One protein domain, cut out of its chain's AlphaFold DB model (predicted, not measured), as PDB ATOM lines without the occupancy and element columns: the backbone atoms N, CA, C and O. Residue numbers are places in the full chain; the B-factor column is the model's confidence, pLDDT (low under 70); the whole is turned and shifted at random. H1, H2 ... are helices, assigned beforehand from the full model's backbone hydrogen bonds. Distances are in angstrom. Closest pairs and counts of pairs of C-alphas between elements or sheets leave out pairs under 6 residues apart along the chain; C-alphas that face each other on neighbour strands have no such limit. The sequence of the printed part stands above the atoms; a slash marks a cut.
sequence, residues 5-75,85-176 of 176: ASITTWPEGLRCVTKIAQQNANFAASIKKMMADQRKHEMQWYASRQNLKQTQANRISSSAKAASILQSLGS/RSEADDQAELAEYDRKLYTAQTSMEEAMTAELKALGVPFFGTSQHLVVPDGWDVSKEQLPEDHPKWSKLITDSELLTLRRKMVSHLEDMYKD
ATOM      1  N   ALA A   5     169.248 112.404  95.322       91.69
ATOM      2  CA  ALA A   5     168.123 111.467  95.291       91.69
ATOM      3  C   ALA A   5     168.477 110.067  95.825       91.69
ATOM      4  O   ALA A   5     167.579 109.278  96.133       91.69
ATOM      5  N   SER A   6     169.772 109.758  95.943       92.12
ATOM      6  CA  SER A   6     170.279 108.495  96.491       92.12
ATOM      7  C   SER A   6     170.540 108.553  97.999       92.12
ATOM      8  O   SER A   6     170.821 107.524  98.606       92.12
ATOM      9  N   ILE A   7     170.487 109.734  98.621       93.31
ATOM     10  CA  ILE A   7     170.853 109.920 100.030       93.31
ATOM     11  C   ILE A   7     169.644 109.663 100.930       93.31
ATOM     12  O   ILE A   7     168.624 110.347 100.838       93.31
ATOM     13  N   THR A   8     169.801 108.732 101.866       93.25
ATOM     14  CA  THR A   8     168.812 108.402 102.905       93.25
ATOM     15  C   THR A   8     169.381 108.496 104.320       93.25
ATOM     16  O   THR A   8     168.691 108.220 105.294       93.25
ATOM     17  N   THR A   9     170.629 108.947 104.473       94.00
ATOM     18  CA  THR A   9     171.279 109.129 105.774       94.00
ATOM     19  C   THR A   9     171.524 110.604 106.094       94.00
ATOM     20  O   THR A   9     171.912 111.411 105.246       94.00
ATOM     21  N   TRP A  10     171.319 110.972 107.361       95.44
ATOM     22  CA  TRP A  10     171.445 112.359 107.816       95.44
ATOM     23  C   TRP A  10     172.843 112.988 107.625       95.44
ATOM     24  O   TRP A  10     172.909 114.100 107.097       95.44
ATOM     25  N   PRO A  11     173.964 112.342 108.017       94.31
ATOM     26  CA  PRO A  11     175.292 112.956 107.904       94.31
ATOM     27  C   PRO A  11     175.666 113.303 106.458       94.31
ATOM     28  O   PRO A  11     176.255 114.349 106.185       94.31
ATOM     29  N   GLU A  12     175.302 112.442 105.517       94.12
ATOM     30  CA  GLU A  12     175.538 112.636 104.093       94.12
ATOM     31  C   GLU A  12     174.598 113.682 103.506       94.12
ATOM     32  O   GLU A  12     175.038 114.481 102.679       94.12
ATOM     33  N   GLY A  13     173.360 113.761 104.001       94.25
ATOM     34  CA  GLY A  13     172.447 114.854 103.681       94.25
ATOM     35  C   GLY A  13     173.034 116.219 104.049       94.25
ATOM     36  O   GLY A  13     173.061 117.123 103.215       94.25
ATOM     37  N   LEU A  14     173.604 116.343 105.253       95.38
ATOM     38  CA  LEU A  14     174.279 117.567 105.701       95.38
ATOM     39  C   LEU A  14     175.490 117.933 104.836       95.38
ATOM     40  O   LEU A  14     175.655 119.087 104.437       95.38
ATOM     41  N   ARG A  15     176.343 116.955 104.514       94.38
ATOM     42  CA  ARG A  15     177.495 117.187 103.628       94.38
ATOM     43  C   ARG A  15     177.051 117.635 102.237       94.38
ATOM     44  O   ARG A  15     177.662 118.537 101.668       94.38
ATOM     45  N   CYS A  16     176.002 117.010 101.703       94.19
ATOM     46  CA  CYS A  16     175.441 117.336 100.398       94.19
ATOM     47  C   CYS A  16     174.909 118.772 100.370       94.19
ATOM     48  O   CYS A  16     175.370 119.573  99.557       94.19
ATOM     49  N   VAL A  17     174.024 119.132 101.307       95.31
ATOM     50  CA  VAL A  17     173.414 120.468 101.344       95.31
ATOM     51  C   VAL A  17     174.445 121.567 101.606       95.31
ATOM     52  O   VAL A  17     174.415 122.594 100.939       95.31
ATOM     53  N   THR A  18     175.428 121.326 102.482       94.44
ATOM     54  CA  THR A  18     176.524 122.279 102.738       94.44
ATOM     55  C   THR A  18     177.325 122.542 101.467       94.44
ATOM     56  O   THR A  18     177.632 123.686 101.136       94.44
ATOM     57  N   LYS A  19     177.641 121.482 100.715       94.69
ATOM     58  CA  LYS A  19     178.370 121.602  99.453       94.69
ATOM     59  C   LYS A  19     177.552 122.341  98.393       94.69
ATOM     60  O   LYS A  19     178.103 123.194  97.707       94.69
ATOM     61  N   ILE A  20     176.259 122.045  98.274       93.75
ATOM     62  CA  ILE A  20     175.354 122.737  97.344       93.75
ATOM     63  C   ILE A  20     175.257 124.221  97.694       93.75
ATOM     64  O   ILE A  20     175.412 125.057  96.809       93.75
ATOM     65  N   ALA A  21     175.078 124.553  98.973       93.69
ATOM     66  CA  ALA A  21     175.009 125.933  99.441       93.69
ATOM     67  C   ALA A  21     176.287 126.727  99.121       93.69
ATOM     68  O   ALA A  21     176.210 127.892  98.745       93.69
ATOM     69  N   GLN A  22     177.462 126.094  99.210       93.06
ATOM     70  CA  GLN A  22     178.737 126.715  98.828       93.06
ATOM     71  C   GLN A  22     178.889 126.899  97.311       93.06
ATOM     72  O   GLN A  22     179.557 127.831  96.869       93.06
ATOM     73  N   GLN A  23     178.317 125.998  96.510       93.69
ATOM     74  CA  GLN A  23     178.457 126.002  95.050       93.69
ATOM     75  C   GLN A  23     177.409 126.871  94.346       93.69
ATOM     76  O   GLN A  23     177.670 127.387  93.261       93.69
ATOM     77  N   ASN A  24     176.230 127.033  94.943       93.94
ATOM     78  CA  ASN A  24     175.124 127.797  94.384       93.94
ATOM     79  C   ASN A  24     174.950 129.117  95.147       93.94
ATOM     80  O   ASN A  24     174.353 129.154  96.220       93.94
ATOM     81  N   ALA A  25     175.405 130.216  94.543       93.19
ATOM     82  CA  ALA A  25     175.299 131.559  95.118       93.19
ATOM     83  C   ALA A  25     173.847 131.999  95.405       93.19
ATOM     84  O   ALA A  25     173.618 132.818  96.292       93.19
ATOM     85  N   ASN A  26     172.865 131.438  94.691       94.00
ATOM     86  CA  ASN A  26     171.450 131.759  94.878       94.00
ATOM     87  C   ASN A  26     170.780 130.912  95.968       94.00
ATOM     88  O   ASN A  26     169.647 131.206  96.334       94.00
ATOM     89  N   PHE A  27     171.454 129.888  96.504       95.38
ATOM     90  CA  PHE A  27     170.852 128.942  97.444       95.38
ATOM     91  C   PHE A  27     170.258 129.648  98.667       95.38
ATOM     92  O   PHE A  27     169.070 129.510  98.949       95.38
ATOM     93  N   ALA A  28     171.059 130.477  99.341       95.06
ATOM     94  CA  ALA A  28     170.620 131.231 100.511       95.06
ATOM     95  C   ALA A  28     169.442 132.166 100.191       95.06
ATOM     96  O   ALA A  28     168.495 132.263 100.969       95.06
ATOM     97  N   ALA A  29     169.479 132.836  99.033       95.81
ATOM     98  CA  ALA A  29     168.413 133.735  98.603       95.81
ATOM     99  C   ALA A  29     167.098 132.981  98.347       95.81
ATOM    100  O   ALA A  29     166.044 133.459  98.765       95.81
ATOM    101  N   SER A  30     167.153 131.797  97.730       96.12
ATOM    102  CA  SER A  30     165.984 130.936  97.521       96.12
ATOM    103  C   SER A  30     165.388 130.437  98.838       96.12
ATOM    104  O   SER A  30     164.183 130.567  99.034       96.12
ATOM    105  N   ILE A  31     166.208 129.950  99.783       96.62
ATOM    106  CA  ILE A  31     165.700 129.516 101.100       96.62
ATOM    107  C   ILE A  31     165.015 130.679 101.831       96.62
ATOM    108  O   ILE A  31     163.874 130.550 102.273       96.62
ATOM    109  N   LYS A  32     165.665 131.849 101.893       96.25
ATOM    110  CA  LYS A  32     165.091 133.051 102.521       96.25
ATOM    111  C   LYS A  32     163.798 133.497 101.847       96.25
ATOM    112  O   LYS A  32     162.853 133.897 102.528       96.25
ATOM    113  N   LYS A  33     163.740 133.419 100.515       96.12
ATOM    114  CA  LYS A  33     162.535 133.723  99.744       96.12
ATOM    115  C   LYS A  33     161.393 132.774 100.104       96.12
ATOM    116  O   LYS A  33     160.309 133.269 100.392       96.12
ATOM    117  N   MET A  34     161.634 131.463 100.163       96.31
ATOM    118  CA  MET A  34     160.614 130.491 100.579       96.31
ATOM    119  C   MET A  34     160.086 130.790 101.989       96.31
ATOM    120  O   MET A  34     158.874 130.854 102.177       96.31
ATOM    121  N   MET A  35     160.970 131.068 102.956       95.69
ATOM    122  CA  MET A  35     160.569 131.438 104.325       95.69
ATOM    123  C   MET A  35     159.715 132.718 104.354       95.69
ATOM    124  O   MET A  35     158.709 132.799 105.064       95.69
ATOM    125  N   ALA A  36     160.096 133.734 103.574       96.12
ATOM    126  CA  ALA A  36     159.353 134.987 103.479       96.12
ATOM    127  C   ALA A  36     157.985 134.804 102.803       96.12
ATOM    128  O   ALA A  36     156.987 135.354 103.279       96.12
ATOM    129  N   ASP A  37     157.930 134.021 101.725       96.06
ATOM    130  CA  ASP A  37     156.705 133.722 100.987       96.06
ATOM    131  C   ASP A  37     155.733 132.901 101.858       96.06
ATOM    132  O   ASP A  37     154.552 133.251 101.933       96.06
ATOM    133  N   GLN A  38     156.227 131.909 102.614       95.69
ATOM    134  CA  GLN A  38     155.433 131.172 103.605       95.69
ATOM    135  C   GLN A  38     154.803 132.119 104.628       95.69
ATOM    136  O   GLN A  38     153.581 132.160 104.788       95.69
ATOM    137  N   ARG A  39     155.633 132.936 105.287       95.75
ATOM    138  CA  ARG A  39     155.172 133.880 106.310       95.75
ATOM    139  C   ARG A  39     154.143 134.859 105.746       95.75
ATOM    140  O   ARG A  39     153.173 135.202 106.422       95.75
ATOM    141  N   LYS A  40     154.340 135.325 104.511       97.06
ATOM    142  CA  LYS A  40     153.397 136.209 103.820       97.06
ATOM    143  C   LYS A  40     152.041 135.532 103.617       97.06
ATOM    144  O   LYS A  40     151.024 136.157 103.923       97.06
ATOM    145  N   HIS A  41     152.017 134.288 103.138       96.12
ATOM    146  CA  HIS A  41     150.775 133.532 102.973       96.12
ATOM    147  C   HIS A  41     150.065 133.314 104.311       96.12
ATOM    148  O   HIS A  41     148.880 133.621 104.420       96.12
ATOM    149  N   GLU A  42     150.787 132.908 105.356       96.50
ATOM    150  CA  GLU A  42     150.222 132.709 106.697       96.50
ATOM    151  C   GLU A  42     149.595 133.991 107.263       96.50
ATOM    152  O   GLU A  42     148.458 133.975 107.740       96.50
ATOM    153  N   MET A  43     150.289 135.129 107.151       97.44
ATOM    154  CA  MET A  43     149.747 136.426 107.571       97.44
ATOM    155  C   MET A  43     148.501 136.809 106.765       97.44
ATOM    156  O   MET A  43     147.521 137.286 107.340       97.44
ATOM    157  N   GLN A  44     148.512 136.587 105.447       97.06
ATOM    158  CA  GLN A  44     147.369 136.870 104.579       97.06
ATOM    159  C   GLN A  44     146.160 136.002 104.936       97.06
ATOM    160  O   GLN A  44     145.040 136.514 105.030       97.06
ATOM    161  N   TRP A  45     146.365 134.704 105.151       96.56
ATOM    162  CA  TRP A  45     145.311 133.771 105.530       96.56
ATOM    163  C   TRP A  45     144.733 134.093 106.899       96.56
ATOM    164  O   TRP A  45     143.510 134.098 107.060       96.56
ATOM    165  N   TYR A  46     145.593 134.425 107.864       96.00
ATOM    166  CA  TYR A  46     145.168 134.868 109.183       96.00
ATOM    167  C   TYR A  46     144.327 136.145 109.086       96.00
ATOM    168  O   TYR A  46     143.198 136.170 109.575       96.00
ATOM    169  N   ALA A  47     144.831 137.180 108.408       97.25
ATOM    170  CA  ALA A  47     144.131 138.451 108.242       97.25
ATOM    171  C   ALA A  47     142.778 138.279 107.536       97.25
ATOM    172  O   ALA A  47     141.774 138.839 107.975       97.25
ATOM    173  N   SER A  48     142.729 137.459 106.486       96.12
ATOM    174  CA  SER A  48     141.499 137.171 105.742       96.12
ATOM    175  C   SER A  48     140.468 136.456 106.619       96.12
ATOM    176  O   SER A  48     139.295 136.826 106.623       96.12
ATOM    177  N   ARG A  49     140.906 135.505 107.455       95.50
ATOM    178  CA  ARG A  49     140.035 134.833 108.427       95.50
ATOM    179  C   ARG A  49     139.519 135.787 109.508       95.50
ATOM    180  O   ARG A  49     138.352 135.701 109.885       95.50
ATOM    181  N   GLN A  50     140.352 136.707 110.003       96.75
ATOM    182  CA  GLN A  50     139.903 137.733 110.957       96.75
ATOM    183  C   GLN A  50     138.900 138.700 110.319       96.75
ATOM    184  O   GLN A  50     137.895 139.040 110.940       96.75
ATOM    185  N   ASN A  51     139.129 139.106 109.068       95.75
ATOM    186  CA  ASN A  51     138.199 139.953 108.326       95.75
ATOM    187  C   ASN A  51     136.836 139.269 108.142       95.75
ATOM    188  O   ASN A  51     135.799 139.906 108.341       95.75
ATOM    189  N   LEU A  52     136.830 137.966 107.848       94.69
ATOM    190  CA  LEU A  52     135.601 137.185 107.731       94.69
ATOM    191  C   LEU A  52     134.789 137.222 109.033       94.69
ATOM    192  O   LEU A  52     133.612 137.577 109.013       94.69
ATOM    193  N   LYS A  53     135.441 136.988 110.178       94.12
ATOM    194  CA  LYS A  53     134.804 137.093 111.502       94.12
ATOM    195  C   LYS A  53     134.283 138.497 111.801       94.12
ATOM    196  O   LYS A  53     133.168 138.651 112.293       94.12
ATOM    197  N   GLN A  54     135.064 139.531 111.487       94.00
ATOM    198  CA  GLN A  54     134.631 140.915 111.680       94.00
ATOM    199  C   GLN A  54     133.411 141.243 110.815       94.00
ATOM    200  O   GLN A  54     132.499 141.939 111.259       94.00
ATOM    201  N   THR A  55     133.373 140.726 109.588       91.50
ATOM    202  CA  THR A  55     132.243 140.900 108.677       91.50
ATOM    203  C   THR A  55     130.989 140.225 109.231       91.50
ATOM    204  O   THR A  55     129.936 140.860 109.254       91.50
ATOM    205  N   GLN A  56     131.097 138.996 109.742       90.75
ATOM    206  CA  GLN A  56     129.997 138.293 110.415       90.75
ATOM    207  C   GLN A  56     129.472 139.091 111.624       90.75
ATOM    208  O   GLN A  56     128.285 139.412 111.691       90.75
ATOM    209  N   ALA A  57     130.360 139.556 112.508       88.25
ATOM    210  CA  ALA A  57     129.979 140.377 113.662       88.25
ATOM    211  C   ALA A  57     129.304 141.706 113.262       88.25
ATOM    212  O   ALA A  57     128.292 142.113 113.843       88.25
ATOM    213  N   ASN A  58     129.827 142.379 112.230       87.94
ATOM    214  CA  ASN A  58     129.249 143.617 111.716       87.94
ATOM    215  C   ASN A  58     127.841 143.388 111.149       87.94
ATOM    216  O   ASN A  58     126.958 144.205 111.420       87.94
ATOM    217  N   ARG A  59     127.607 142.275 110.436       83.88
ATOM    218  CA  ARG A  59     126.276 141.898 109.926       83.88
ATOM    219  C   ARG A  59     125.271 141.769 111.071       83.88
ATOM    220  O   ARG A  59     124.245 142.447 111.021       83.88
ATOM    221  N   ILE A  60     125.602 141.025 112.130       80.00
ATOM    222  CA  ILE A  60     124.746 140.860 113.323       80.00
ATOM    223  C   ILE A  60     124.401 142.225 113.933       80.00
ATOM    224  O   ILE A  60     123.230 142.546 114.145       80.00
ATOM    225  N   SER A  61     125.410 143.079 114.145       80.44
ATOM    226  CA  SER A  61     125.198 144.409 114.728       80.44
ATOM    227  C   SER A  61     124.338 145.323 113.841       80.44
ATOM    228  O   SER A  61     123.528 146.100 114.347       80.44
ATOM    229  N   SER A  62     124.494 145.235 112.516       79.81
ATOM    230  CA  SER A  62     123.734 146.033 111.551       79.81
ATOM    231  C   SER A  62     122.277 145.578 111.450       79.81
ATOM    232  O   SER A  62     121.381 146.421 111.451       79.81
ATOM    233  N   SER A  63     122.037 144.262 111.472       78.69
ATOM    234  CA  SER A  63     120.705 143.654 111.536       78.69
ATOM    235  C   SER A  63     119.957 144.094 112.797       78.69
ATOM    236  O   SER A  63     118.837 144.598 112.703       78.69
ATOM    237  N   ALA A  64     120.605 144.026 113.966       78.94
ATOM    238  CA  ALA A  64     120.015 144.466 115.230       78.94
ATOM    239  C   ALA A  64     119.638 145.961 115.220       78.94
ATOM    240  O   ALA A  64     118.555 146.339 115.673       78.94
ATOM    241  N   LYS A  65     120.500 146.821 114.656       79.69
ATOM    242  CA  LYS A  65     120.215 148.258 114.503       79.69
ATOM    243  C   LYS A  65     119.027 148.510 113.573       79.69
ATOM    244  O   LYS A  65     118.157 149.306 113.913       79.69
ATOM    245  N   ALA A  66     118.969 147.826 112.431       79.19
ATOM    246  CA  ALA A  66     117.857 147.950 111.491       79.19
ATOM    247  C   ALA A  66     116.527 147.502 112.125       79.19
ATOM    248  O   ALA A  66     115.533 148.220 112.026       79.19
ATOM    249  N   ALA A  67     116.524 146.375 112.845       78.62
ATOM    250  CA  ALA A  67     115.351 145.882 113.566       78.62
ATOM    251  C   ALA A  67     114.848 146.885 114.623       78.62
ATOM    252  O   ALA A  67     113.649 147.148 114.704       78.62
ATOM    253  N   SER A  68     115.756 147.508 115.381       79.50
ATOM    254  CA  SER A  68     115.411 148.520 116.389       79.50
ATOM    255  C   SER A  68     114.782 149.787 115.784       79.50
ATOM    256  O   SER A  68     113.811 150.316 116.334       79.50
ATOM    257  N   ILE A  69     115.277 150.255 114.630       81.75
ATOM    258  CA  ILE A  69     114.699 151.409 113.918       81.75
ATOM    259  C   ILE A  69     113.280 151.084 113.434       81.75
ATOM    260  O   ILE A  69     112.366 151.882 113.636       81.75
ATOM    261  N   LEU A  70     113.078 149.904 112.839       79.25
ATOM    262  CA  LEU A  70     111.762 149.474 112.354       79.25
ATOM    263  C   LEU A  70     110.743 149.337 113.492       79.25
ATOM    264  O   LEU A  70     109.604 149.783 113.349       79.25
ATOM    265  N   GLN A  71     111.168 148.802 114.640       82.12
ATOM    266  CA  GLN A  71     110.335 148.714 115.840       82.12
ATOM    267  C   GLN A  71     109.955 150.104 116.376       82.12
ATOM    268  O   GLN A  71     108.813 150.325 116.777       82.12
ATOM    269  N   SER A  72     110.887 151.058 116.338       81.62
ATOM    270  CA  SER A  72     110.652 152.436 116.794       81.62
ATOM    271  C   SER A  72     109.666 153.203 115.902       81.62
ATOM    272  O   SER A  72     109.007 154.126 116.370       81.62
ATOM    273  N   LEU A  73     109.535 152.812 114.629       83.81
ATOM    274  CA  LEU A  73     108.599 153.401 113.664       83.81
ATOM    275  C   LEU A  73     107.193 152.769 113.708       83.81
ATOM    276  O   LEU A  73     106.340 153.122 112.897       83.81
ATOM    277  N   GLY A  74     106.932 151.852 114.648       69.50
ATOM    278  CA  GLY A  74     105.606 151.258 114.853       69.50
ATOM    279  C   GLY A  74     105.180 150.251 113.780       69.50
ATOM    280  O   GLY A  74     104.002 149.907 113.699       69.50
ATOM    281  N   SER A  75     106.114 149.772 112.951       65.94
ATOM    282  CA  SER A  75     105.838 148.739 111.950       65.94
ATOM    283  C   SER A  75     105.745 147.360 112.614       65.94
ATOM    284  O   SER A  75     106.624 146.976 113.385       65.94
ATOM    285  N   ARG A  85     120.190 134.614 108.445       66.00
ATOM    286  CA  ARG A  85     121.454 133.866 108.560       66.00
ATOM    287  C   ARG A  85     121.670 133.517 110.023       66.00
ATOM    288  O   ARG A  85     121.790 134.396 110.874       66.00
ATOM    289  N   SER A  86     121.686 132.223 110.293       77.44
ATOM    290  CA  SER A  86     121.917 131.662 111.614       77.44
ATOM    291  C   SER A  86     123.407 131.666 111.960       77.44
ATOM    292  O   SER A  86     124.268 131.691 111.080       77.44
ATOM    293  N   GLU A  87     123.731 131.539 113.246       83.12
ATOM    294  CA  GLU A  87     125.107 131.249 113.677       83.12
ATOM    295  C   GLU A  87     125.669 129.993 112.982       83.12
ATOM    296  O   GLU A  87     126.868 129.909 112.720       83.12
ATOM    297  N   ALA A  88     124.805 129.035 112.626       87.25
ATOM    298  CA  ALA A  88     125.174 127.848 111.861       87.25
ATOM    299  C   ALA A  88     125.675 128.191 110.445       87.25
ATOM    300  O   ALA A  88     126.636 127.576 109.981       87.25
ATOM    301  N   ASP A  89     125.092 129.192 109.782       87.75
ATOM    302  CA  ASP A  89     125.534 129.638 108.455       87.75
ATOM    303  C   ASP A  89     126.902 130.329 108.513       87.75
ATOM    304  O   ASP A  89     127.732 130.146 107.619       87.75
ATOM    305  N   ASP A  90     127.164 131.089 109.578       89.12
ATOM    306  CA  ASP A  90     128.458 131.736 109.814       89.12
ATOM    307  C   ASP A  90     129.557 130.704 110.134       89.12
ATOM    308  O   ASP A  90     130.686 130.820 109.642       89.12
ATOM    309  N   GLN A  91     129.232 129.654 110.901       91.50
ATOM    310  CA  GLN A  91     130.140 128.524 111.143       91.50
ATOM    311  C   GLN A  91     130.421 127.731 109.864       91.50
ATOM    312  O   GLN A  91     131.571 127.379 109.605       91.50
ATOM    313  N   ALA A  92     129.402 127.483 109.038       93.44
ATOM    314  CA  ALA A  92     129.580 126.823 107.749       93.44
ATOM    315  C   ALA A  92     130.468 127.653 106.802       93.44
ATOM    316  O   ALA A  92     131.339 127.101 106.129       93.44
ATOM    317  N   GLU A  93     130.312 128.982 106.791       93.56
ATOM    318  CA  GLU A  93     131.158 129.907 106.020       93.56
ATOM    319  C   GLU A  93     132.628 129.865 106.484       93.56
ATOM    320  O   GLU A  93     133.540 129.841 105.651       93.56
ATOM    321  N   LEU A  94     132.872 129.783 107.797       94.81
ATOM    322  CA  LEU A  94     134.219 129.602 108.351       94.81
ATOM    323  C   LEU A  94     134.808 128.229 108.014       94.81
ATOM    324  O   LEU A  94     135.974 128.156 107.640       94.81
ATOM    325  N   ALA A  95     134.020 127.158 108.100       96.12
ATOM    326  CA  ALA A  95     134.471 125.810 107.754       96.12
ATOM    327  C   ALA A  95     134.842 125.698 106.266       96.12
ATOM    328  O   ALA A  95     135.858 125.098 105.913       96.12
ATOM    329  N   GLU A  96     134.059 126.327 105.388       96.62
ATOM    330  CA  GLU A  96     134.364 126.409 103.960       96.62
ATOM    331  C   GLU A  96     135.665 127.178 103.704       96.62
ATOM    332  O   GLU A  96     136.485 126.771 102.875       96.62
ATOM    333  N   TYR A  97     135.879 128.279 104.428       96.06
ATOM    334  CA  TYR A  97     137.137 129.014 104.370       96.06
ATOM    335  C   TYR A  97     138.316 128.161 104.858       96.06
ATOM    336  O   TYR A  97     139.334 128.089 104.172       96.06
ATOM    337  N   ASP A  98     138.172 127.472 105.993       97.00
ATOM    338  CA  ASP A  98     139.218 126.628 106.574       97.00
ATOM    339  C   ASP A  98     139.564 125.445 105.641       97.00
ATOM    340  O   ASP A  98     140.735 125.089 105.497       97.00
ATOM    341  N   ARG A  99     138.589 124.906 104.893       97.56
ATOM    342  CA  ARG A  99     138.837 123.918 103.827       97.56
ATOM    343  C   ARG A  99     139.676 124.492 102.684       97.56
ATOM    344  O   ARG A  99     140.634 123.858 102.250       97.56
ATOM    345  N   LYS A 100     139.338 125.692 102.195       96.81
ATOM    346  CA  LYS A 100     140.119 126.375 101.143       96.81
ATOM    347  C   LYS A 100     141.530 126.700 101.618       96.81
ATOM    348  O   LYS A 100     142.477 126.567 100.847       96.81
ATOM    349  N   LEU A 101     141.659 127.109 102.877       97.00
ATOM    350  CA  LEU A 101     142.939 127.365 103.519       97.00
ATOM    351  C   LEU A 101     143.795 126.100 103.556       97.00
ATOM    352  O   LEU A 101     144.951 126.156 103.152       97.00
ATOM    353  N   TYR A 102     143.223 124.962 103.955       97.12
ATOM    354  CA  TYR A 102     143.928 123.680 103.929       97.12
ATOM    355  C   TYR A 102     144.436 123.342 102.521       97.12
ATOM    356  O   TYR A 102     145.620 123.075 102.348       97.12
ATOM    357  N   THR A 103     143.586 123.454 101.491       97.50
ATOM    358  CA  THR A 103     144.013 123.240 100.096       97.50
ATOM    359  C   THR A 103     145.147 124.184  99.685       97.50
ATOM    360  O   THR A 103     146.108 123.754  99.047       97.50
ATOM    361  N   ALA A 104     145.062 125.465 100.053       96.12
ATOM    362  CA  ALA A 104     146.102 126.445  99.751       96.12
ATOM    363  C   ALA A 104     147.421 126.134 100.478       96.12
ATOM    364  O   ALA A 104     148.493 126.285  99.893       96.12
ATOM    365  N   GLN A 105     147.349 125.660 101.723       96.31
ATOM    366  CA  GLN A 105     148.510 125.258 102.510       96.31
ATOM    367  C   GLN A 105     149.198 124.029 101.911       96.31
ATOM    368  O   GLN A 105     150.412 124.053 101.737       96.31
ATOM    369  N   THR A 106     148.438 122.998 101.530       96.62
ATOM    370  CA  THR A 106     148.989 121.814 100.853       96.62
ATOM    371  C   THR A 106     149.658 122.194  99.532       96.62
ATOM    372  O   THR A 106     150.787 121.791  99.276       96.62
ATOM    373  N   SER A 107     149.022 123.048  98.722       96.75
ATOM    374  CA  SER A 107     149.613 123.515  97.461       96.75
ATOM    375  C   SER A 107     150.913 124.308  97.673       96.75
ATOM    376  O   SER A 107     151.861 124.170  96.900       96.75
ATOM    377  N   MET A 108     150.983 125.116  98.735       96.12
ATOM    378  CA  MET A 108     152.201 125.832  99.116       96.12
ATOM    379  C   MET A 108     153.320 124.868  99.538       96.12
ATOM    380  O   MET A 108     154.456 125.030  99.094       96.12
ATOM    381  N   GLU A 109     153.007 123.860 100.356       95.44
ATOM    382  CA  GLU A 109     153.960 122.825 100.780       95.44
ATOM    383  C   GLU A 109     154.517 122.039  99.582       95.44
ATOM    384  O   GLU A 109     155.727 121.814  99.490       95.44
ATOM    385  N   GLU A 110     153.657 121.660  98.635       96.19
ATOM    386  CA  GLU A 110     154.053 120.971  97.403       96.19
ATOM    387  C   GLU A 110     155.009 121.824  96.559       96.19
ATOM    388  O   GLU A 110     156.038 121.327  96.091       96.19
ATOM    389  N   ALA A 111     154.713 123.118  96.403       96.50
ATOM    390  CA  ALA A 111     155.563 124.046  95.662       96.50
ATOM    391  C   ALA A 111     156.941 124.220  96.323       96.50
ATOM    392  O   ALA A 111     157.964 124.132  95.641       96.50
ATOM    393  N   MET A 112     156.988 124.394  97.649       95.62
ATOM    394  CA  MET A 112     158.248 124.503  98.399       95.62
ATOM    395  C   MET A 112     159.051 123.201  98.353       95.62
ATOM    396  O   MET A 112     160.267 123.218  98.167       95.62
ATOM    397  N   THR A 113     158.378 122.053  98.444       95.88
ATOM    398  CA  THR A 113     159.003 120.733  98.280       95.88
ATOM    399  C   THR A 113     159.634 120.586  96.894       95.88
ATOM    400  O   THR A 113     160.761 120.095  96.770       95.88
ATOM    401  N   ALA A 114     158.942 121.036  95.843       96.38
ATOM    402  CA  ALA A 114     159.464 121.023  94.481       96.38
ATOM    403  C   ALA A 114     160.672 121.959  94.311       96.38
ATOM    404  O   ALA A 114     161.641 121.583  93.649       96.38
ATOM    405  N   GLU A 115     160.656 123.140  94.934       96.06
ATOM    406  CA  GLU A 115     161.782 124.078  94.912       96.06
ATOM    407  C   GLU A 115     163.006 123.510  95.647       96.06
ATOM    408  O   GLU A 115     164.104 123.501  95.089       96.06
ATOM    409  N   LEU A 116     162.828 122.933  96.840       96.38
ATOM    410  CA  LEU A 116     163.902 122.256  97.581       96.38
ATOM    411  C   LEU A 116     164.508 121.104  96.772       96.38
ATOM    412  O   LEU A 116     165.732 120.964  96.703       96.38
ATOM    413  N   LYS A 117     163.670 120.317  96.088       95.56
ATOM    414  CA  LYS A 117     164.127 119.280  95.157       95.56
ATOM    415  C   LYS A 117     164.927 119.872  93.991       95.56
ATOM    416  O   LYS A 117     165.984 119.339  93.663       95.56
ATOM    417  N   ALA A 118     164.458 120.958  93.375       94.69
ATOM    418  CA  ALA A 118     165.141 121.618  92.259       94.69
ATOM    419  C   ALA A 118     166.487 122.241  92.670       94.69
ATOM    420  O   ALA A 118     167.440 122.227  91.893       94.69
ATOM    421  N   LEU A 119     166.593 122.721  93.912       94.50
ATOM    422  CA  LEU A 119     167.844 123.180  94.520       94.50
ATOM    423  C   LEU A 119     168.811 122.031  94.852       94.50
ATOM    424  O   LEU A 119     169.950 122.293  95.231       94.50
ATOM    425  N   GLY A 120     168.383 120.773  94.715       93.81
ATOM    426  CA  GLY A 120     169.184 119.591  95.027       93.81
ATOM    427  C   GLY A 120     169.247 119.266  96.518       93.81
ATOM    428  O   GLY A 120     170.117 118.502  96.938       93.81
ATOM    429  N   VAL A 121     168.351 119.827  97.335       96.31
ATOM    430  CA  VAL A 121     168.293 119.511  98.765       96.31
ATOM    431  C   VAL A 121     167.900 118.032  98.929       96.31
ATOM    432  O   VAL A 121     166.893 117.592  98.362       96.31
ATOM    433  N   PRO A 122     168.677 117.235  99.687       95.31
ATOM    434  CA  PRO A 122     168.393 115.814  99.876       95.31
ATOM    435  C   PRO A 122     167.058 115.604 100.606       95.31
ATOM    436  O   PRO A 122     166.548 116.505 101.268       95.31
ATOM    437  N   PHE A 123     166.499 114.396 100.498       96.19
ATOM    438  CA  PHE A 123     165.219 113.967 101.093       96.19
ATOM    439  C   PHE A 123     163.942 114.454 100.379       96.19
ATOM    440  O   PHE A 123     162.912 113.783 100.443       96.19
ATOM    441  N   PHE A 124     163.981 115.561  99.634       95.44
ATOM    442  CA  PHE A 124     162.814 116.071  98.881       95.44
ATOM    443  C   PHE A 124     162.666 115.441  97.489       95.44
ATOM    444  O   PHE A 124     161.589 115.457  96.897       95.44
ATOM    445  N   GLY A 125     163.739 114.835  96.978       93.06
ATOM    446  CA  GLY A 125     163.773 114.112  95.706       93.06
ATOM    447  C   GLY A 125     164.191 112.648  95.827       93.06
ATOM    448  O   GLY A 125     164.668 112.105  94.838       93.06
ATOM    449  N   THR A 126     164.078 112.036  97.013       93.19
ATOM    450  CA  THR A 126     164.527 110.654  97.258       93.19
ATOM    451  C   THR A 126     163.905 109.677  96.271       93.19
ATOM    452  O   THR A 126     162.710 109.731  95.979       93.19
ATOM    453  N   SER A 127     164.738 108.779  95.759       91.06
ATOM    454  CA  SER A 127     164.319 107.766  94.800       91.06
ATOM    455  C   SER A 127     163.288 106.815  95.408       91.06
ATOM    456  O   SER A 127     163.509 106.273  96.486       91.06
ATOM    457  N   GLN A 128     162.197 106.553  94.683       87.88
ATOM    458  CA  GLN A 128     161.092 105.708  95.164       87.88
ATOM    459  C   GLN A 128     161.518 104.273  95.507       87.88
ATOM    460  O   GLN A 128     160.933 103.667  96.389       87.88
ATOM    461  N   HIS A 129     162.560 103.738  94.864       88.38
ATOM    462  CA  HIS A 129     163.073 102.395  95.161       88.38
ATOM    463  C   HIS A 129     163.808 102.293  96.511       88.38
ATOM    464  O   HIS A 129     164.153 101.193  96.926       88.38
ATOM    465  N   LEU A 130     164.090 103.422  97.170       88.69
ATOM    466  CA  LEU A 130     164.703 103.474  98.501       88.69
ATOM    467  C   LEU A 130     163.669 103.693  99.611       88.69
ATOM    468  O   LEU A 130     164.049 103.757 100.779       88.69
ATOM    469  N   VAL A 131     162.393 103.849  99.251       91.56
ATOM    470  CA  VAL A 131     161.315 104.169 100.184       91.56
ATOM    471  C   VAL A 131     160.315 103.028 100.191       91.56
ATOM    472  O   VAL A 131     159.784 102.655  99.145       91.56
ATOM    473  N   VAL A 132     160.064 102.482 101.373       92.19
ATOM    474  CA  VAL A 132     159.075 101.423 101.584       92.19
ATOM    475  C   VAL A 132     157.932 101.926 102.470       92.19
ATOM    476  O   VAL A 132     158.148 102.813 103.300       92.19
ATOM    477  N   PRO A 133     156.717 101.365 102.334       91.50
ATOM    478  CA  PRO A 133     155.605 101.722 103.206       91.50
ATOM    479  C   PRO A 133     155.904 101.437 104.680       91.50
ATOM    480  O   PRO A 133     156.625 100.495 105.025       91.50
ATOM    481  N   ASP A 134     155.283 102.215 105.563       88.69
ATOM    482  CA  ASP A 134     155.354 101.977 107.003       88.69
ATOM    483  C   ASP A 134     154.853 100.564 107.365       88.69
ATOM    484  O   ASP A 134     153.836 100.084 106.861       88.69
ATOM    485  N   GLY A 135     155.578  99.889 108.262       82.69
ATOM    486  CA  GLY A 135     155.301  98.504 108.671       82.69
ATOM    487  C   GLY A 135     156.101  97.444 107.911       82.69
ATOM    488  O   GLY A 135     156.075  96.275 108.298       82.69
ATOM    489  N   TRP A 136     156.851  97.839 106.878       82.94
ATOM    490  CA  TRP A 136     157.838  96.977 106.242       82.94
ATOM    491  C   TRP A 136     159.120  96.878 107.081       82.94
ATOM    492  O   TRP A 136     159.597  97.866 107.640       82.94
ATOM    493  N   ASP A 137     159.691  95.676 107.185       77.88
ATOM    494  CA  ASP A 137     160.909  95.450 107.964       77.88
ATOM    495  C   ASP A 137     162.154  95.687 107.102       77.88
ATOM    496  O   ASP A 137     162.720  94.759 106.520       77.88
ATOM    497  N   VAL A 138     162.595  96.946 107.061       80.25
ATOM    498  CA  VAL A 138     163.818  97.389 106.367       80.25
ATOM    499  C   VAL A 138     165.085  96.651 106.822       80.25
ATOM    500  O   VAL A 138     166.074  96.630 106.096       80.25
ATOM    501  N   SER A 139     165.078  96.008 107.999       72.62
ATOM    502  CA  SER A 139     166.229  95.242 108.505       72.62
ATOM    503  C   SER A 139     166.346  93.855 107.867       72.62
ATOM    504  O   SER A 139     167.408  93.234 107.941       72.62
ATOM    505  N   LYS A 140     165.258  93.348 107.276       68.50
ATOM    506  CA  LYS A 140     165.212  92.034 106.617       68.50
ATOM    507  C   LYS A 140     165.546  92.099 105.132       68.50
ATOM    508  O   LYS A 140     165.830  91.060 104.537       68.50
ATOM    509  N   GLU A 141     165.534  93.286 104.535       67.06
ATOM    510  CA  GLU A 141     165.908  93.472 103.139       67.06
ATOM    511  C   GLU A 141     167.421  93.538 102.976       67.06
ATOM    512  O   GLU A 141     168.100  94.463 103.423       67.06
ATOM    513  N   GLN A 142     167.957  92.528 102.299       60.12
ATOM    514  CA  GLN A 142     169.359  92.480 101.918       60.12
ATOM    515  C   GLN A 142     169.550  93.324 100.659       60.12
ATOM    516  O   GLN A 142     169.293  92.877  99.542       60.12
ATOM    517  N   LEU A 143     169.998  94.564 100.851       68.38
ATOM    518  CA  LEU A 143     170.576  95.345  99.763       68.38
ATOM    519  C   LEU A 143     171.862  94.647  99.275       68.38
ATOM    520  O   LEU A 143     172.548  94.018 100.085       68.38
ATOM    521  N   PRO A 144     172.198  94.728  97.973       73.00
ATOM    522  CA  PRO A 144     173.433  94.151  97.434       73.00
ATOM    523  C   PRO A 144     174.659  94.600  98.244       73.00
ATOM    524  O   PRO A 144     174.699  95.749  98.658       73.00
ATOM    525  N   GLU A 145     175.678  93.759  98.451       63.00
ATOM    526  CA  GLU A 145     176.833  94.135  99.300       63.00
ATOM    527  C   GLU A 145     177.580  95.402  98.833       63.00
ATOM    528  O   GLU A 145     178.171  96.106  99.652       63.00
ATOM    529  N   ASP A 146     177.492  95.741  97.544       71.69
ATOM    530  CA  ASP A 146     178.077  96.954  96.952       71.69
ATOM    531  C   ASP A 146     177.200  98.213  97.104       71.69
ATOM    532  O   ASP A 146     177.490  99.266  96.524       71.69
ATOM    533  N   HIS A 147     176.104  98.140  97.867       70.50
ATOM    534  CA  HIS A 147     175.243  99.295  98.094       70.50
ATOM    535  C   HIS A 147     175.996 100.396  98.862       70.50
ATOM    536  O   HIS A 147     176.677 100.145  99.865       70.50
ATOM    537  N   PRO A 148     175.873 101.665  98.436       81.88
ATOM    538  CA  PRO A 148     176.490 102.748  99.169       81.88
ATOM    539  C   PRO A 148     175.877 102.908 100.558       81.88
ATOM    540  O   PRO A 148     174.666 103.032 100.704       81.88
ATOM    541  N   LYS A 149     176.717 103.043 101.594       83.38
ATOM    542  CA  LYS A 149     176.275 103.179 103.000       83.38
ATOM    543  C   LYS A 149     175.276 104.320 103.254       83.38
ATOM    544  O   LYS A 149     174.595 104.303 104.280       83.38
ATOM    545  N   TRP A 150     175.211 105.292 102.346       82.12
ATOM    546  CA  TRP A 150     174.326 106.454 102.384       82.12
ATOM    547  C   TRP A 150     172.975 106.262 101.677       82.12
ATOM    548  O   TRP A 150     172.161 107.179 101.713       82.12
ATOM    549  N   SER A 151     172.736 105.103 101.053       86.38
ATOM    550  CA  SER A 151     171.559 104.788 100.222       86.38
ATOM    551  C   SER A 151     170.762 103.602 100.766       86.38
ATOM    552  O   SER A 151     170.457 102.655 100.053       86.38
ATOM    553  N   LYS A 152     170.491 103.585 102.071       88.31
ATOM    554  CA  LYS A 152     169.705 102.527 102.730       88.31
ATOM    555  C   LYS A 152     168.214 102.653 102.414       88.31
ATOM    556  O   LYS A 152     167.742 103.768 102.195       88.31
ATOM    557  N   LEU A 153     167.504 101.527 102.452       90.44
ATOM    558  CA  LEU A 153     166.044 101.504 102.482       90.44
ATOM    559  C   LEU A 153     165.557 102.176 103.765       90.44
ATOM    560  O   LEU A 153     166.111 101.930 104.837       90.44
ATOM    561  N   ILE A 154     164.563 103.042 103.621       92.00
ATOM    562  CA  ILE A 154     163.926 103.761 104.721       92.00
ATOM    563  C   ILE A 154     162.412 103.725 104.543       92.00
ATOM    564  O   ILE A 154     161.913 103.603 103.423       92.00
ATOM    565  N   THR A 155     161.676 103.850 105.638       94.44
ATOM    566  CA  THR A 155     160.216 103.957 105.576       94.44
ATOM    567  C   THR A 155     159.759 105.372 105.203       94.44
ATOM    568  O   THR A 155     160.522 106.344 105.295       94.44
ATOM    569  N   ASP A 156     158.486 105.519 104.828       93.00
ATOM    570  CA  ASP A 156     157.853 106.829 104.630       93.00
ATOM    571  C   ASP A 156     157.988 107.727 105.876       93.00
ATOM    572  O   ASP A 156     158.359 108.902 105.776       93.00
ATOM    573  N   SER A 157     157.757 107.176 107.071       94.38
ATOM    574  CA  SER A 157     157.894 107.902 108.342       94.38
ATOM    575  C   SER A 157     159.334 108.343 108.654       94.38
ATOM    576  O   SER A 157     159.559 109.462 109.140       94.38
ATOM    577  N   GLU A 158     160.330 107.515 108.337       94.31
ATOM    578  CA  GLU A 158     161.746 107.868 108.470       94.31
ATOM    579  C   GLU A 158     162.138 108.983 107.495       94.31
ATOM    580  O   GLU A 158     162.789 109.958 107.890       94.31
ATOM    581  N   LEU A 159     161.679 108.902 106.242       95.19
ATOM    582  CA  LEU A 159     161.905 109.947 105.246       95.19
ATOM    583  C   LEU A 159     161.276 111.278 105.671       95.19
ATOM    584  O   LEU A 159     161.916 112.327 105.568       95.19
ATOM    585  N   LEU A 160     160.048 111.253 106.193       95.56
ATOM    586  CA  LEU A 160     159.387 112.445 106.730       95.56
ATOM    587  C   LEU A 160     160.174 113.060 107.891       95.56
ATOM    588  O   LEU A 160     160.306 114.283 107.970       95.56
ATOM    589  N   THR A 161     160.748 112.231 108.762       96.69
ATOM    590  CA  THR A 161     161.601 112.696 109.863       96.69
ATOM    591  C   THR A 161     162.859 113.391 109.337       96.69
ATOM    592  O   THR A 161     163.212 114.475 109.813       96.69
ATOM    593  N   LEU A 162     163.509 112.825 108.314       96.81
ATOM    594  CA  LEU A 162     164.674 113.431 107.661       96.81
ATOM    595  C   LEU A 162     164.333 114.758 106.977       96.81
ATOM    596  O   LEU A 162     165.078 115.728 107.136       96.81
ATOM    597  N   ARG A 163     163.196 114.830 106.270       96.56
ATOM    598  CA  ARG A 163     162.703 116.071 105.651       96.56
ATOM    599  C   ARG A 163     162.494 117.162 106.692       96.56
ATOM    600  O   ARG A 163     163.064 118.236 106.542       96.56
ATOM    601  N   ARG A 164     161.759 116.876 107.774       96.75
ATOM    602  CA  ARG A 164     161.521 117.841 108.866       96.75
ATOM    603  C   ARG A 164     162.827 118.345 109.460       96.75
ATOM    604  O   ARG A 164     163.021 119.547 109.595       96.75
ATOM    605  N   LYS A 165     163.753 117.428 109.747       97.56
ATOM    606  CA  LYS A 165     165.068 117.775 110.287       97.56
ATOM    607  C   LYS A 165     165.873 118.663 109.331       97.56
ATOM    608  O   LYS A 165     166.569 119.565 109.784       97.56
ATOM    609  N   MET A 166     165.774 118.422 108.022       97.38
ATOM    610  CA  MET A 166     166.424 119.248 107.004       97.38
ATOM    611  C   MET A 166     165.788 120.637 106.896       97.38
ATOM    612  O   MET A 166     166.528 121.611 106.833       97.38
ATOM    613  N   VAL A 167     164.455 120.746 106.933       96.25
ATOM    614  CA  VAL A 167     163.769 122.052 106.970       96.25
ATOM    615  C   VAL A 167     164.232 122.858 108.179       96.25
ATOM    616  O   VAL A 167     164.731 123.961 107.993       96.25
ATOM    617  N   SER A 168     164.182 122.287 109.387       96.50
ATOM    618  CA  SER A 168     164.629 122.987 110.599       96.50
ATOM    619  C   SER A 168     166.091 123.426 110.512       96.50
ATOM    620  O   SER A 168     166.428 124.542 110.885       96.50
ATOM    621  N   HIS A 169     166.965 122.580 109.959       96.69
ATOM    622  CA  HIS A 169     168.363 122.945 109.752       96.69
ATOM    623  C   HIS A 169     168.532 124.129 108.788       96.69
ATOM    624  O   HIS A 169     169.331 125.024 109.054       96.69
ATOM    625  N   LEU A 170     167.794 124.139 107.675       96.31
ATOM    626  CA  LEU A 170     167.825 125.236 106.708       96.31
ATOM    627  C   LEU A 170     167.264 126.529 107.304       96.31
ATOM    628  O   LEU A 170     167.852 127.589 107.107       96.31
ATOM    629  N   GLU A 171     166.171 126.445 108.058       94.94
ATOM    630  CA  GLU A 171     165.615 127.589 108.782       94.94
ATOM    631  C   GLU A 171     166.645 128.169 109.752       94.94
ATOM    632  O   GLU A 171     166.937 129.359 109.679       94.94
ATOM    633  N   ASP A 172     167.265 127.341 110.595       95.44
ATOM    634  CA  ASP A 172     168.276 127.787 111.560       95.44
ATOM    635  C   ASP A 172     169.491 128.441 110.883       95.44
ATOM    636  O   ASP A 172     170.053 129.400 111.407       95.44
ATOM    637  N   MET A 173     169.892 127.953 109.706       93.81
ATOM    638  CA  MET A 173     171.017 128.518 108.956       93.81
ATOM    639  C   MET A 173     170.720 129.875 108.307       93.81
ATOM    640  O   MET A 173     171.652 130.654 108.104       93.81
ATOM    641  N   TYR A 174     169.469 130.139 107.918       93.81
ATOM    642  CA  TYR A 174     169.115 131.276 107.054       93.81
ATOM    643  C   TYR A 174     168.052 132.216 107.636       93.81
ATOM    644  O   TYR A 174     167.587 133.115 106.933       93.81
ATOM    645  N   LYS A 175     167.687 132.038 108.906       86.12
ATOM    646  CA  LYS A 175     166.739 132.885 109.643       86.12
ATOM    647  C   LYS A 175     167.194 134.341 109.820       86.12
ATOM    648  O   LYS A 175     166.326 135.196 110.004       86.12
ATOM    649  N   ASP A 176     168.500 134.601 109.740       65.81
ATOM    650  CA  ASP A 176     169.120 135.931 109.867       65.81
ATOM    651  C   ASP A 176     169.322 136.629 108.511       65.81
ATOM    652  O   ASP A 176     170.000 136.060 107.618       65.81
TER     653      ASP A 176
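Overview. This is residues 5 to 75 and 85 to 176 of the 176 residues of an uncharacterized protein of Hortaea werneckii (UniProt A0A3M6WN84). Two long helices, H2 and H3, run side by side in opposite ways as a long arm, and at one end of it a head is made by the shorter H1 and H4, which stand crosswise to H2, and the long unnamed stretch of residues 119 to 155. At the other end, residues 61 to 75 stick out free. The printed part has 163 residues with four named helices, H1 to H4 in chain order, and no named strand: the class is all helix. It is extended, with a radius of gyration of the C-alphas of 24.9 A and spans of 92 by 40 by 20 A.

Along the chain. H1, residues 10 to 23, begins at C-alpha 10 (171.445, 112.359, 107.816) and is 20.0 A long from first to last C-alpha. H2, residues 27 to 72, measures 67.5 A and ends at C-alpha 72 (110.652, 152.436, 116.794). H3, residues 87 to 118, measures 46.4 A. H4, residues 156 to 174, measures 27.0 A and ends at C-alpha 174 (169.115, 131.276, 107.054).

Arrangement. H1 and H2 only just touch, with 3 pairs of C-alphas within 8 A, and only at the corner by their tight link; the closest C-alphas, of Ala 21 and Phe 27, are 5.5 A apart. Residues 34 to 56 of H2 touch H3 at a shallow tilt of 9 degrees, opposite ways; the closest C-alphas, of Gln 56 and Asp 90, are 6.8 A apart. H4 touches H2 about perpendicular, at 86 degrees, with C-alphas 32 and 174 closest at 6.3 A. H1 and H3 are apart. In all four helices every O i to N i+4 pair is within hydrogen-bond range.

Size, cuts and confidence. The C-alphas farthest apart, of Gly 74 and Glu 145, are 92.6 A apart. Residues 76 to 84 are not printed, and C-alphas 75 and 85 are 21.8 A apart across this cut. The link from H3 to H4 is long, 37 residues. Nine residues have pLDDT under 70: 74 to 75, 85, 140 to 143, 145 and 176.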